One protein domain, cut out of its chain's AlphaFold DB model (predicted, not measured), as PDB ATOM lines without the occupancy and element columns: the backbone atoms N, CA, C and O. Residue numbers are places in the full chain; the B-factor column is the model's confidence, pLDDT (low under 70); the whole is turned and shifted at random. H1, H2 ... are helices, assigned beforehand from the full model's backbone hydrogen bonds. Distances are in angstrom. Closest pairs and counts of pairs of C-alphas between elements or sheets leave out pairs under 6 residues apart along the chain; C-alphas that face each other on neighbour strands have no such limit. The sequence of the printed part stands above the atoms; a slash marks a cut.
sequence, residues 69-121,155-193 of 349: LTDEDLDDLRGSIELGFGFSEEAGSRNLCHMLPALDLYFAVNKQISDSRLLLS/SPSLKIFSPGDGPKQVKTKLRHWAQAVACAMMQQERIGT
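AT A GLANCE: This is residues 69 to 121 and 155 to 193 of the 349 residues of the protein "Hypothetical protein" of Spirodela intermedia (UniProt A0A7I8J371). The long helix H4 has H1 side by side with it along residues 176 to 187, and H3 crosses it steeply. Residues 114 to 121 stick out, and short H2 sits by H3's first residues. The printed part, 92 residues, has four named helices in order H1 to H4, no named strand: all helix. It is compact, radius of gyration of the C-alphas 13.6 A, spanning 43 by 35 by 21 A.

IN THESE COORDINATES: H4, residues 167 to 191, measures 36.8 A from C-alpha (198.569, 173.435, 29.325) to (188.495, 168.641, 64.443). H3, residues 103 to 119, measures 24.4 A; H1, 71 to 82, 16.5 A; H2, 93 to 96, 6.0 A.

HOW THE PARTS SIT: H4 touches H1, the same way, at a shallow tilt of 6 degrees; closest C-alphas, Arg 78 and Cys 183, 6.1 A. H3 touches H4 with residues 105 to 110 alone, the same way, at a steep tilt of 69.8 degrees, only just short of perpendicular; closest C-alphas, Tyr 106 and Ala 180, 5.3 A. H2 and H3 only just touch, with 3 pairs of C-alphas within 8 A, closest Leu 96 and Leu 103. Every O i to N i+4 pair is within hydrogen-bond range in H1, H3 and H4; H2 is too short.

THE WHOLE: Residues 122 to 154 are cut out, leaving 23.5 A between C-alphas 121 and 155. Of the links printed whole, none is long. Confidence is under 70 at residues 90 to 95, 117 to 121, 155 to 164 and 189 to 193.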
ATOM      1  N   LEU A  69     186.302 165.274  36.696       82.31
ATOM      2  CA  LEU A  69     185.898 166.165  37.785       82.31
ATOM      3  C   LEU A  69     185.611 167.574  37.255       82.31
ATOM      4  O   LEU A  69     186.414 168.117  36.488       82.31
ATOM      5  N   THR A  70     184.487 168.153  37.670       86.38
ATOM      6  CA  THR A  70     184.118 169.536  37.339       86.38
ATOM      7  C   THR A  70     184.246 170.459  38.552       86.38
ATOM      8  O   THR A  70     184.456 170.006  39.678       86.38
ATOM      9  N   ASP A  71     184.157 171.773  38.321       85.94
ATOM     10  CA  ASP A  71     184.217 172.762  39.404       85.94
ATOM     11  C   ASP A  71     183.007 172.621  40.353       85.94
ATOM     12  O   ASP A  71     183.150 172.770  41.564       85.94
ATOM     13  N   GLU A  72     181.842 172.231  39.828       87.69
ATOM     14  CA  GLU A  72     180.622 171.992  40.609       87.69
ATOM     15  C   GLU A  72     180.782 170.819  41.584       87.69
ATOM     16  O   GLU A  72     180.357 170.913  42.733       87.69
ATOM     17  N   ASP A  73     181.456 169.739  41.165       89.50
ATOM     18  CA  ASP A  73     181.706 168.580  42.032       89.50
ATOM     19  C   ASP A  73     182.553 168.967  43.267       89.50
ATOM     20  O   ASP A  73     182.401 168.385  44.347       89.50
ATOM     21  N   LEU A  74     183.455 169.947  43.119       89.69
ATOM     22  CA  LEU A  74     184.284 170.479  44.207       89.69
ATOM     23  C   LEU A  74     183.508 171.435  45.111       89.69
ATOM     24  O   LEU A  74     183.713 171.413  46.328       89.69
ATOM     25  N   ASP A  75     182.614 172.241  44.542       87.31
ATOM     26  CA  ASP A  75     181.726 173.118  45.306       87.31
ATOM     27  C   ASP A  75     180.736 172.309  46.163       87.31
ATOM     28  O   ASP A  75     180.524 172.649  47.330       87.31
ATOM     29  N   ASP A  76     180.207 171.197  45.649       90.62
ATOM     30  CA  ASP A  76     179.326 170.284  46.391       90.62
ATOM     31  C   ASP A  76     180.053 169.619  47.575       90.62
ATOM     32  O   ASP A  76     179.534 169.551  48.700       90.62
ATOM     33  N   LEU A  77     181.294 169.168  47.355       90.12
ATOM     34  CA  LEU A  77     182.154 168.646  48.418       90.12
ATOM     35  C   LEU A  77     182.425 169.722  49.481       90.12
ATOM     36  O   LEU A  77     182.292 169.466  50.681       90.12
ATOM     37  N   ARG A  78     182.781 170.934  49.044       88.69
ATOM     38  CA  ARG A  78     183.044 172.076  49.926       88.69
ATOM     39  C   ARG A  78     181.813 172.420  50.763       88.69
ATOM     40  O   ARG A  78     181.930 172.537  51.981       88.69
ATOM     41  N   GLY A  79     180.642 172.524  50.137       87.25
ATOM     42  CA  GLY A  79     179.374 172.792  50.814       87.25
ATOM     43  C   GLY A  79     179.040 171.724  51.856       87.25
ATOM     44  O   GLY A  79     178.612 172.051  52.961       87.25
ATOM     45  N   SER A  80     179.329 170.455  51.559       89.00
ATOM     46  CA  SER A  80     179.146 169.354  52.510       89.00
ATOM     47  C   SER A  80     180.028 169.522  53.759       89.00
ATOM     48  O   SER A  80     179.549 169.419  54.889       89.00
ATOM     49  N   ILE A  81     181.304 169.871  53.586       87.25
ATOM     50  CA  ILE A  81     182.216 170.127  54.715       87.25
ATOM     51  C   ILE A  81     181.767 171.360  55.518       87.25
ATOM     52  O   ILE A  81     181.804 171.358  56.753       87.25
ATOM     53  N   GLU A  82     181.299 172.412  54.843       86.25
ATOM     54  CA  GLU A  82     180.807 173.630  55.497       86.25
ATOM     55  C   GLU A  82     179.581 173.374  56.376       86.25
ATOM     56  O   GLU A  82     179.534 173.883  57.503       86.25
ATOM     57  N   LEU A  83     178.659 172.531  55.903       87.44
ATOM     58  CA  LEU A  83     177.479 172.068  56.639       87.44
ATOM     59  C   LEU A  83     177.819 171.170  57.839       87.44
ATOM     60  O   LEU A  83     176.949 170.907  58.667       87.44
ATOM     61  N   GLY A  84     179.078 170.746  57.974       83.25
ATOM     62  CA  GLY A  84     179.562 169.955  59.102       83.25
ATOM     63  C   GLY A  84     179.655 168.458  58.825       83.25
ATOM     64  O   GLY A  84     179.904 167.698  59.758       83.25
ATOM     65  N   PHE A  85     179.500 168.023  57.571       84.06
ATOM     66  CA  PHE A  85     179.759 166.632  57.214       84.06
ATOM     67  C   PHE A  85     181.269 166.354  57.260       84.06
ATOM     68  O   PHE A  85     182.082 167.022  56.611       84.06
ATOM     69  N   GLY A  86     181.645 165.375  58.079       83.31
ATOM     70  CA  GLY A  86     182.993 164.825  58.150       83.31
ATOM     71  C   GLY A  86     183.160 163.680  57.153       83.31
ATOM     72  O   GLY A  86     182.240 162.880  56.991       83.31
ATOM     73  N   PHE A  87     184.327 163.573  56.519       83.75
ATOM     74  CA  PHE A  87     184.636 162.467  55.615       83.75
ATOM     75  C   PHE A  87     185.884 161.749  56.120       83.75
ATOM     76  O   PHE A  87     186.979 162.304  56.068       83.75
ATOM     77  N   SER A  88     185.714 160.524  56.616       78.31
ATOM     78  CA  SER A  88     186.821 159.638  56.982       78.31
ATOM     79  C   SER A  88     186.976 158.513  55.963       78.31
ATOM     80  O   SER A  88     186.012 158.119  55.293       78.31
ATOM     81  N   GLU A  89     188.202 158.014  55.830       72.25
ATOM     82  CA  GLU A  89     188.558 156.990  54.847       72.25
ATOM     83  C   GLU A  89     187.889 155.641  55.177       72.25
ATOM     84  O   GLU A  89     187.516 154.895  54.271       72.25
ATOM     85  N   GLU A  90     187.628 155.382  56.462       65.50
ATOM     86  CA  GLU A  90     187.110 154.113  56.988       65.50
ATOM     87  C   GLU A  90     185.576 154.020  56.965       65.50
ATOM     88  O   GLU A  90     185.034 152.921  56.864       65.50
ATOM     89  N   ALA A  91     184.862 155.152  57.061       57.16
ATOM     90  CA  ALA A  91     183.406 155.165  57.254       57.16
ATOM     91  C   ALA A  91     182.603 155.688  56.048       57.16
ATOM     92  O   ALA A  91     181.431 155.341  55.904       57.16
ATOM     93  N   GLY A  92     183.194 156.521  55.181       58.34
ATOM     94  CA  GLY A  92     182.434 157.269  54.164       58.34
ATOM     95  C   GLY A  92     182.864 157.065  52.714       58.34
ATOM     96  O   GLY A  92     182.219 157.594  51.814       58.34
ATOM     97  N   SER A  93     183.943 156.325  52.464       60.50
ATOM     98  CA  SER A  93     184.683 156.434  51.206       60.50
ATOM     99  C   SER A  93     183.969 155.803  50.012       60.50
ATOM    100  O   SER A  93     183.631 156.494  49.061       60.50
ATOM    101  N   ARG A  94     183.650 154.507  50.037       62.59
ATOM    102  CA  ARG A  94     183.217 153.827  48.803       62.59
ATOM    103  C   ARG A  94     181.774 154.125  48.375       62.59
ATOM    104  O   ARG A  94     181.483 154.138  47.180       62.59
ATOM    105  N   ASN A  95     180.882 154.383  49.333       66.81
ATOM    106  CA  ASN A  95     179.464 154.608  49.048       66.81
ATOM    107  C   ASN A  95     179.151 156.052  48.665       66.81
ATOM    108  O   ASN A  95     178.124 156.267  48.047       66.81
ATOM    109  N   LEU A  96     179.986 157.042  48.987       77.88
ATOM    110  CA  LEU A  96     179.668 158.443  48.688       77.88
ATOM    111  C   LEU A  96     180.325 158.953  47.405       77.88
ATOM    112  O   LEU A  96     179.826 159.926  46.851       77.88
ATOM    113  N   CYS A  97     181.344 158.281  46.859       75.00
ATOM    114  CA  CYS A  97     182.005 158.718  45.617       75.00
ATOM    115  C   CYS A  97     181.071 158.768  44.393       75.00
ATOM    116  O   CYS A  97     181.333 159.502  43.438       75.00
ATOM    117  N   HIS A  98     179.951 158.031  44.405       72.44
ATOM    118  CA  HIS A  98     178.938 158.145  43.350       72.44
ATOM    119  C   HIS A  98     178.083 159.421  43.475       72.44
ATOM    120  O   HIS A  98     177.629 159.938  42.457       72.44
ATOM    121  N   MET A  99     177.905 159.953  44.691       79.50
ATOM    122  CA  MET A  99     177.167 161.196  44.963       79.50
ATOM    123  C   MET A  99     178.074 162.428  44.971       79.50
ATOM    124  O   MET A  99     177.659 163.499  44.540       79.50
ATOM    125  N   LEU A 100     179.308 162.266  45.449       86.38
ATOM    126  CA  LEU A 100     180.329 163.298  45.588       86.38
ATOM    127  C   LEU A 100     181.588 162.860  44.826       86.38
ATOM    128  O   LEU A 100     182.489 162.260  45.413       86.38
ATOM    129  N   PRO A 101     181.680 163.146  43.517       84.75
ATOM    130  CA  PRO A 101     182.805 162.706  42.691       84.75
ATOM    131  C   PRO A 101     184.159 163.230  43.178       84.75
ATOM    132  O   PRO A 101     185.162 162.528  43.093       84.75
ATOM    133  N   ALA A 102     184.192 164.451  43.721       89.12
ATOM    134  CA  ALA A 102     185.413 165.073  44.233       89.12
ATOM    135  C   ALA A 102     185.950 164.421  45.522       89.12
ATOM    136  O   ALA A 102     187.058 164.742  45.955       89.12
ATOM    137  N   LEU A 103     185.195 163.505  46.132       88.56
ATOM    138  CA  LEU A 103     185.573 162.859  47.381       88.56
ATOM    139  C   LEU A 103     186.820 161.965  47.226       88.56
ATOM    140  O   LEU A 103     187.664 161.926  48.119       88.56
ATOM    141  N   ASP A 104     187.006 161.336  46.062       85.25
ATOM    142  CA  ASP A 104     188.224 160.570  45.756       85.25
ATOM    143  C   ASP A 104     189.476 161.465  45.759       85.25
ATOM    144  O   ASP A 104     190.519 161.109  46.315       85.25
ATOM    145  N   LEU A 105     189.368 162.660  45.165       87.12
ATOM    146  CA  LEU A 105     190.444 163.654  45.148       87.12
ATOM    147  C   LEU A 105     190.737 164.168  46.562       87.12
ATOM    148  O   LEU A 105     191.900 164.307  46.942       87.12
ATOM    149  N   TYR A 106     189.691 164.412  47.350       88.06
ATOM    150  CA  TYR A 106     189.806 164.823  48.744       88.06
ATOM    151  C   TYR A 106     190.619 163.833  49.581       88.06
ATOM    152  O   TYR A 106     191.577 164.238  50.240       88.06
ATOM    153  N   PHE A 107     190.288 162.540  49.521       87.31
ATOM    154  CA  PHE A 107     191.015 161.517  50.275       87.31
ATOM    155  C   PHE A 107     192.463 161.381  49.813       87.31
ATOM    156  O   PHE A 107     193.364 161.337  50.649       87.31
ATOM    157  N   ALA A 108     192.714 161.406  48.500       86.12
ATOM    158  CA  ALA A 108     194.072 161.360  47.965       86.12
ATOM    159  C   ALA A 108     194.939 162.519  48.490       86.12
ATOM    160  O   ALA A 108     196.084 162.319  48.900       86.12
ATOM    161  N   VAL A 109     194.376 163.729  48.530       84.88
ATOM    162  CA  VAL A 109     195.045 164.917  49.069       84.88
ATOM    163  C   VAL A 109     195.234 164.820  50.581       84.88
ATOM    164  O   VAL A 109     196.323 165.098  51.082       84.88
ATOM    165  N   ASN A 110     194.204 164.411  51.320       85.56
ATOM    166  CA  ASN A 110     194.270 164.305  52.774       85.56
ATOM    167  C   ASN A 110     195.304 163.257  53.221       85.56
ATOM    168  O   ASN A 110     196.053 163.494  54.173       85.56
ATOM    169  N   LYS A 111     195.421 162.149  52.477       84.00
ATOM    170  CA  LYS A 111     196.481 161.154  52.653       84.00
ATOM    171  C   LYS A 111     197.861 161.766  52.411       84.00
ATOM    172  O   LYS A 111     198.727 161.657  53.271       84.00
ATOM    173  N   GLN A 112     198.052 162.499  51.311       78.81
ATOM    174  CA  GLN A 112     199.331 163.151  51.003       78.81
ATOM    175  C   GLN A 112     199.757 164.167  52.078       78.81
ATOM    176  O   GLN A 112     200.932 164.233  52.445       78.81
ATOM    177  N   ILE A 113     198.818 164.966  52.595       77.75
ATOM    178  CA  ILE A 113     199.085 165.938  53.666       77.75
ATOM    179  C   ILE A 113     199.475 165.216  54.962       77.75
ATOM    180  O   ILE A 113     200.394 165.654  55.657       77.75
ATOM    181  N   SER A 114     198.791 164.119  55.285       76.81
ATOM    182  CA  SER A 114     199.061 163.321  56.484       76.81
ATOM    183  C   SER A 114     200.420 162.622  56.395       76.81
ATOM    184  O   SER A 114     201.236 162.777  57.300       76.81
ATOM    185  N   ASP A 115     200.715 161.980  55.263       75.44
ATOM    186  CA  ASP A 115     202.003 161.337  54.980       75.44
ATOM    187  C   ASP A 115     203.157 162.359  55.067       75.44
ATOM    188  O   ASP A 115     204.169 162.118  55.722       75.44
ATOM    189  N   SER A 116     202.979 163.559  54.496       70.88
ATOM    190  CA  SER A 116     203.989 164.629  54.552       70.88
ATOM    191  C   SER A 116     204.244 165.132  55.978       70.88
ATOM    192  O   SER A 116     205.377 165.450  56.327       70.88
ATOM    193  N   ARG A 117     203.210 165.198  56.828       63.41
ATOM    194  CA  ARG A 117     203.360 165.600  58.238       63.41
ATOM    195  C   ARG A 117     204.100 164.564  59.071       63.41
ATOM    196  O   ARG A 117     204.850 164.949  59.962       63.41
ATOM    197  N   LEU A 118     203.912 163.281  58.778       58.81
ATOM    198  CA  LEU A 118     204.650 162.212  59.447       58.81
ATOM    199  C   LEU A 118     206.140 162.237  59.070       58.81
ATOM    200  O   LEU A 118     206.982 161.995  59.930       58.81
ATOM    201  N   LEU A 119     206.473 162.616  57.831       52.75
ATOM    202  CA  LEU A 119     207.860 162.758  57.366       52.75
ATOM    203  C   LEU A 119     208.565 164.042  57.847       52.75
ATOM    204  O   LEU A 119     209.791 164.098  57.850       52.75
ATOM    205  N   LEU A 120     207.814 165.068  58.257       44.78
ATOM    206  CA  LEU A 120     208.335 166.348  58.765       44.78
ATOM    207  C   LEU A 120     208.379 166.419  60.304       44.78
ATOM    208  O   LEU A 120     208.665 167.479  60.864       44.78
ATOM    209  N   SER A 121     208.091 165.317  61.001       31.58
ATOM    210  CA  SER A 121     208.189 165.255  62.460       31.58
ATOM    211  C   SER A 121     209.666 165.222  62.902       31.58
ATOM    212  O   SER A 121     210.404 164.333  62.466       31.58
ATOM    213  N   SER A 155     194.970 154.598  45.168       34.81
ATOM    214  CA  SER A 155     195.458 155.968  45.065       34.81
ATOM    215  C   SER A 155     195.197 156.346  43.612       34.81
ATOM    216  O   SER A 155     195.824 155.735  42.738       34.81
ATOM    217  N   PRO A 156     194.289 157.284  43.280       40.66
ATOM    218  CA  PRO A 156     194.484 157.996  42.039       40.66
ATOM    219  C   PRO A 156     195.842 158.638  42.261       40.66
ATOM    220  O   PRO A 156     195.977 159.587  43.029       40.66
ATOM    221  N   SER A 157     196.891 158.027  41.714       44.00
ATOM    222  CA  SER A 157     198.155 158.703  41.563       44.00
ATOM    223  C   SER A 157     197.767 159.947  40.788       44.00
ATOM    224  O   SER A 157     197.522 159.877  39.581       44.00
ATOM    225  N   LEU A 158     197.592 161.053  41.510       52.09
ATOM    226  CA  LEU A 158     197.520 162.393  40.985       52.09
ATOM    227  C   LEU A 158     198.901 162.612  40.398       52.09
ATOM    228  O   LEU A 158     199.746 163.309  40.945       52.09
ATOM    229  N   LYS A 159     199.151 161.973  39.257       51.59
ATOM    230  CA  LYS A 159     200.014 162.516  38.240       51.59
ATOM    231  C   LYS A 159     199.312 163.815  37.873       51.59
ATOM    232  O   LYS A 159     198.491 163.858  36.965       51.59
ATOM    233  N   ILE A 160     199.576 164.856  38.669       52.88
ATOM    234  CA  ILE A 160     199.136 166.241  38.452       52.88
ATOM    235  C   ILE A 160     199.488 166.644  37.007       52.88
ATOM    236  O   ILE A 160     198.815 167.472  36.399       52.88
ATOM    237  N   PHE A 161     200.482 165.958  36.437       50.09
ATOM    238  CA  PHE A 161     200.897 166.013  35.055       50.09
ATOM    239  C   PHE A 161     200.953 164.587  34.485       50.09
ATOM    240  O   PHE A 161     201.839 163.804  34.837       50.09
ATOM    241  N   SER A 162     200.016 164.236  33.605       54.03
ATOM    242  CA  SER A 162     200.222 163.113  32.689       54.03
ATOM    243  C   SER A 162     201.011 163.633  31.481       54.03
ATOM    244  O   SER A 162     200.623 164.667  30.928       54.03
ATOM    245  N   PRO A 163     202.099 162.969  31.043       48.31
ATOM    246  CA  PRO A 163     202.802 163.346  29.817       48.31
ATOM    247  C   PRO A 163     201.818 163.275  28.640       48.31
ATOM    248  O   PRO A 163     201.395 162.190  28.256       48.31
ATOM    249  N   GLY A 164     201.382 164.431  28.134       62.47
ATOM    250  CA  GLY A 164     200.335 164.537  27.108       62.47
ATOM    251  C   GLY A 164     199.174 165.475  27.458       62.47
ATOM    252  O   GLY A 164     198.415 165.845  26.566       62.47
ATOM    253  N   ASP A 165     199.047 165.919  28.713       71.31
ATOM    254  CA  ASP A 165     198.043 166.923  29.077       71.31
ATOM    255  C   ASP A 165     198.401 168.295  28.481       71.31
ATOM    256  O   ASP A 165     199.484 168.840  28.706       71.31
ATOM    257  N   GLY A 166     197.459 168.905  27.757       79.75
ATOM    258  CA  GLY A 166     197.617 170.278  27.280       79.75
ATOM    259  C   GLY A 166     197.700 171.285  28.443       79.75
ATOM    260  O   GLY A 166     197.115 171.055  29.506       79.75
ATOM    261  N   PRO A 167     198.329 172.460  28.250       76.81
ATOM    262  CA  PRO A 167     198.569 173.435  29.325       76.81
ATOM    263  C   PRO A 167     197.284 173.893  30.035       76.81
ATOM    264  O   PRO A 167     197.282 174.177  31.232       76.81
ATOM    265  N   LYS A 168     196.157 173.923  29.313       79.69
ATOM    266  CA  LYS A 168     194.839 174.232  29.884       79.69
ATOM    267  C   LYS A 168     194.364 173.164  30.876       79.69
ATOM    268  O   LYS A 168     193.838 173.521  31.922       79.69
ATOM    269  N   GLN A 169     194.573 171.884  30.573       75.69
ATOM    270  CA  GLN A 169     194.135 170.775  31.428       75.69
ATOM    271  C   GLN A 169     194.959 170.706  32.710       75.69
ATOM    272  O   GLN A 169     194.401 170.568  33.793       75.69
ATOM    273  N   VAL A 170     196.272 170.907  32.593       78.88
ATOM    274  CA  VAL A 170     197.181 171.020  33.737       78.88
ATOM    275  C   VAL A 170     196.736 172.134  34.689       78.88
ATOM    276  O   VAL A 170     196.636 171.922  35.895       78.88
ATOM    277  N   LYS A 171     196.395 173.313  34.151       80.00
ATOM    278  CA  LYS A 171     195.895 174.435  34.956       80.00
ATOM    279  C   LYS A 171     194.611 174.077  35.708       80.00
ATOM    280  O   LYS A 171     194.458 174.461  36.865       80.00
ATOM    281  N   THR A 172     193.692 173.365  35.059       80.69
ATOM    282  CA  THR A 172     192.443 172.920  35.685       80.69
ATOM    283  C   THR A 172     192.710 171.906  36.794       80.69
ATOM    284  O   THR A 172     192.272 172.125  37.917       80.69
ATOM    285  N   LYS A 173     193.524 170.876  36.537       81.19
ATOM    286  CA  LYS A 173     193.902 169.880  37.552       81.19
ATOM    287  C   LYS A 173     194.586 170.517  38.762       81.19
ATOM    288  O   LYS A 173     194.271 170.170  39.895       81.19
ATOM    289  N   LEU A 174     195.478 171.485  38.535       84.25
ATOM    290  CA  LEU A 174     196.154 172.204  39.615       84.25
ATOM    291  C   LEU A 174     195.173 173.036  40.453       84.25
ATOM    292  O   LEU A 174     195.278 173.066  41.678       84.25
ATOM    293  N   ARG A 175     194.199 173.686  39.805       87.12
ATOM    294  CA  ARG A 175     193.129 174.418  40.497       87.12
ATOM    295  C   ARG A 175     192.291 173.478  41.361       87.12
ATOM    296  O   ARG A 175     192.104 173.759  42.541       87.12
ATOM    297  N   HIS A 176     191.847 172.363  40.786       88.31
ATOM    298  CA  HIS A 176     191.053 171.346  41.477       88.31
ATOM    299  C   HIS A 176     191.795 170.768  42.677       88.31
ATOM    300  O   HIS A 176     191.233 170.645  43.763       88.31
ATOM    301  N   TRP A 177     193.087 170.494  42.508       87.50
ATOM    302  CA  TRP A 177     193.948 170.055  43.597       87.50
ATOM    303  C   TRP A 177     194.030 171.100  44.714       87.50
ATOM    304  O   TRP A 177     193.805 170.771  45.876       87.50
ATOM    305  N   ALA A 178     194.274 172.371  44.381       88.75
ATOM    306  CA  ALA A 178     194.339 173.444  45.374       88.75
ATOM    307  C   ALA A 178     193.013 173.610  46.144       88.75
ATOM    308  O   ALA A 178     193.023 173.823  47.357       88.75
ATOM    309  N   GLN A 179     191.869 173.468  45.465       88.25
ATOM    310  CA  GLN A 179     190.546 173.489  46.099       88.25
ATOM    311  C   GLN A 179     190.349 172.305  47.057       88.25
ATOM    312  O   GLN A 179     189.871 172.497  48.176       88.25
ATOM    313  N   ALA A 180     190.762 171.100  46.663       87.00
ATOM    314  CA  ALA A 180     190.703 169.922  47.525       87.00
ATOM    315  C   ALA A 180     191.619 170.054  48.758       87.00
ATOM    316  O   ALA A 180     191.208 169.706  49.865       87.00
ATOM    317  N   VAL A 181     192.817 170.632  48.600       86.69
ATOM    318  CA  VAL A 181     193.723 170.958  49.721       86.69
ATOM    319  C   VAL A 181     193.052 171.916  50.697       86.69
ATOM    320  O   VAL A 181     193.048 171.658  51.899       86.69
ATOM    321  N   ALA A 182     192.438 172.992  50.198       86.31
ATOM    322  CA  ALA A 182     191.711 173.929  51.047       86.31
ATOM    323  C   ALA A 182     190.591 173.219  51.827       86.31
ATOM    324  O   ALA A 182     190.480 173.401  53.038       86.31
ATOM    325  N   CYS A 183     189.824 172.348  51.165       85.25
ATOM    326  CA  CYS A 183     188.783 171.543  51.805       85.25
ATOM    327  C   CYS A 183     189.329 170.652  52.931       85.25
ATOM    328  O   CYS A 183     188.756 170.632  54.022       85.25
ATOM    329  N   ALA A 184     190.455 169.969  52.707       85.12
ATOM    330  CA  ALA A 184     191.099 169.129  53.719       85.12
ATOM    331  C   ALA A 184     191.563 169.947  54.932       85.12
ATOM    332  O   ALA A 184     191.332 169.555  56.078       85.12
ATOM    333  N   MET A 185     192.144 171.128  54.705       81.81
ATOM    334  CA  MET A 185     192.567 172.009  55.798       81.81
ATOM    335  C   MET A 185     191.385 172.554  56.607       81.81
ATOM    336  O   MET A 185     191.460 172.591  57.835       81.81
ATOM    337  N   MET A 186     190.279 172.924  55.950       81.19
ATOM    338  CA  MET A 186     189.063 173.380  56.638       81.19
ATOM    339  C   MET A 186     188.489 172.306  57.569       81.19
ATOM    340  O   MET A 186     188.061 172.616  58.682       81.19
ATOM    341  N   GLN A 187     188.485 171.042  57.136       79.56
ATOM    342  CA  GLN A 187     188.005 169.942  57.972       79.56
ATOM    343  C   GLN A 187     188.940 169.701  59.170       79.56
ATOM    344  O   GLN A 187     188.465 169.534  60.293       79.56
ATOM    345  N   GLN A 188     190.258 169.776  58.966       75.44
ATOM    346  CA  GLN A 188     191.252 169.636  60.038       75.44
ATOM    347  C   GLN A 188     191.169 170.752  61.093       75.44
ATOM    348  O   GLN A 188     191.346 170.482  62.280       75.44
ATOM    349  N   GLU A 189     190.858 171.992  60.701       65.81
ATOM    350  CA  GLU A 189     190.689 173.102  61.651       65.81
ATOM    351  C   GLU A 189     189.481 172.896  62.580       65.81
ATOM    352  O   GLU A 189     189.514 173.301  63.743       65.81
ATOM    353  N   ARG A 190     188.433 172.216  62.102       64.19
ATOM    354  CA  ARG A 190     187.228 171.939  62.899       64.19
ATOM    355  C   ARG A 190     187.366 170.756  63.853       64.19
ATOM    356  O   ARG A 190     186.716 170.752  64.894       64.19
ATOM    357  N   ILE A 191     188.233 169.789  63.555       57.66
ATOM    358  CA  ILE A 191     188.495 168.641  64.443       57.66
ATOM    359  C   ILE A 191     189.245 169.081  65.726       57.66
ATOM    360  O   ILE A 191     189.247 168.371  66.727       57.66
ATOM    361  N   GLY A 192     189.811 170.297  65.753       48.00
ATOM    362  CA  GLY A 192     190.544 170.859  66.896       48.00
ATOM    363  C   GLY A 192     189.720 171.556  67.994       48.00
ATOM    364  O   GLY A 192     190.321 172.131  68.903       48.00
ATOM    365  N   THR A 193     188.382 171.552  67.950       38.91
ATOM    366  CA  THR A 193     187.542 172.112  69.031       38.91
ATOM    367  C   THR A 193     186.742 171.030  69.760       38.91
ATOM    368  O   THR A 193     185.652 170.685  69.305       38.91
TER     369      THR A 193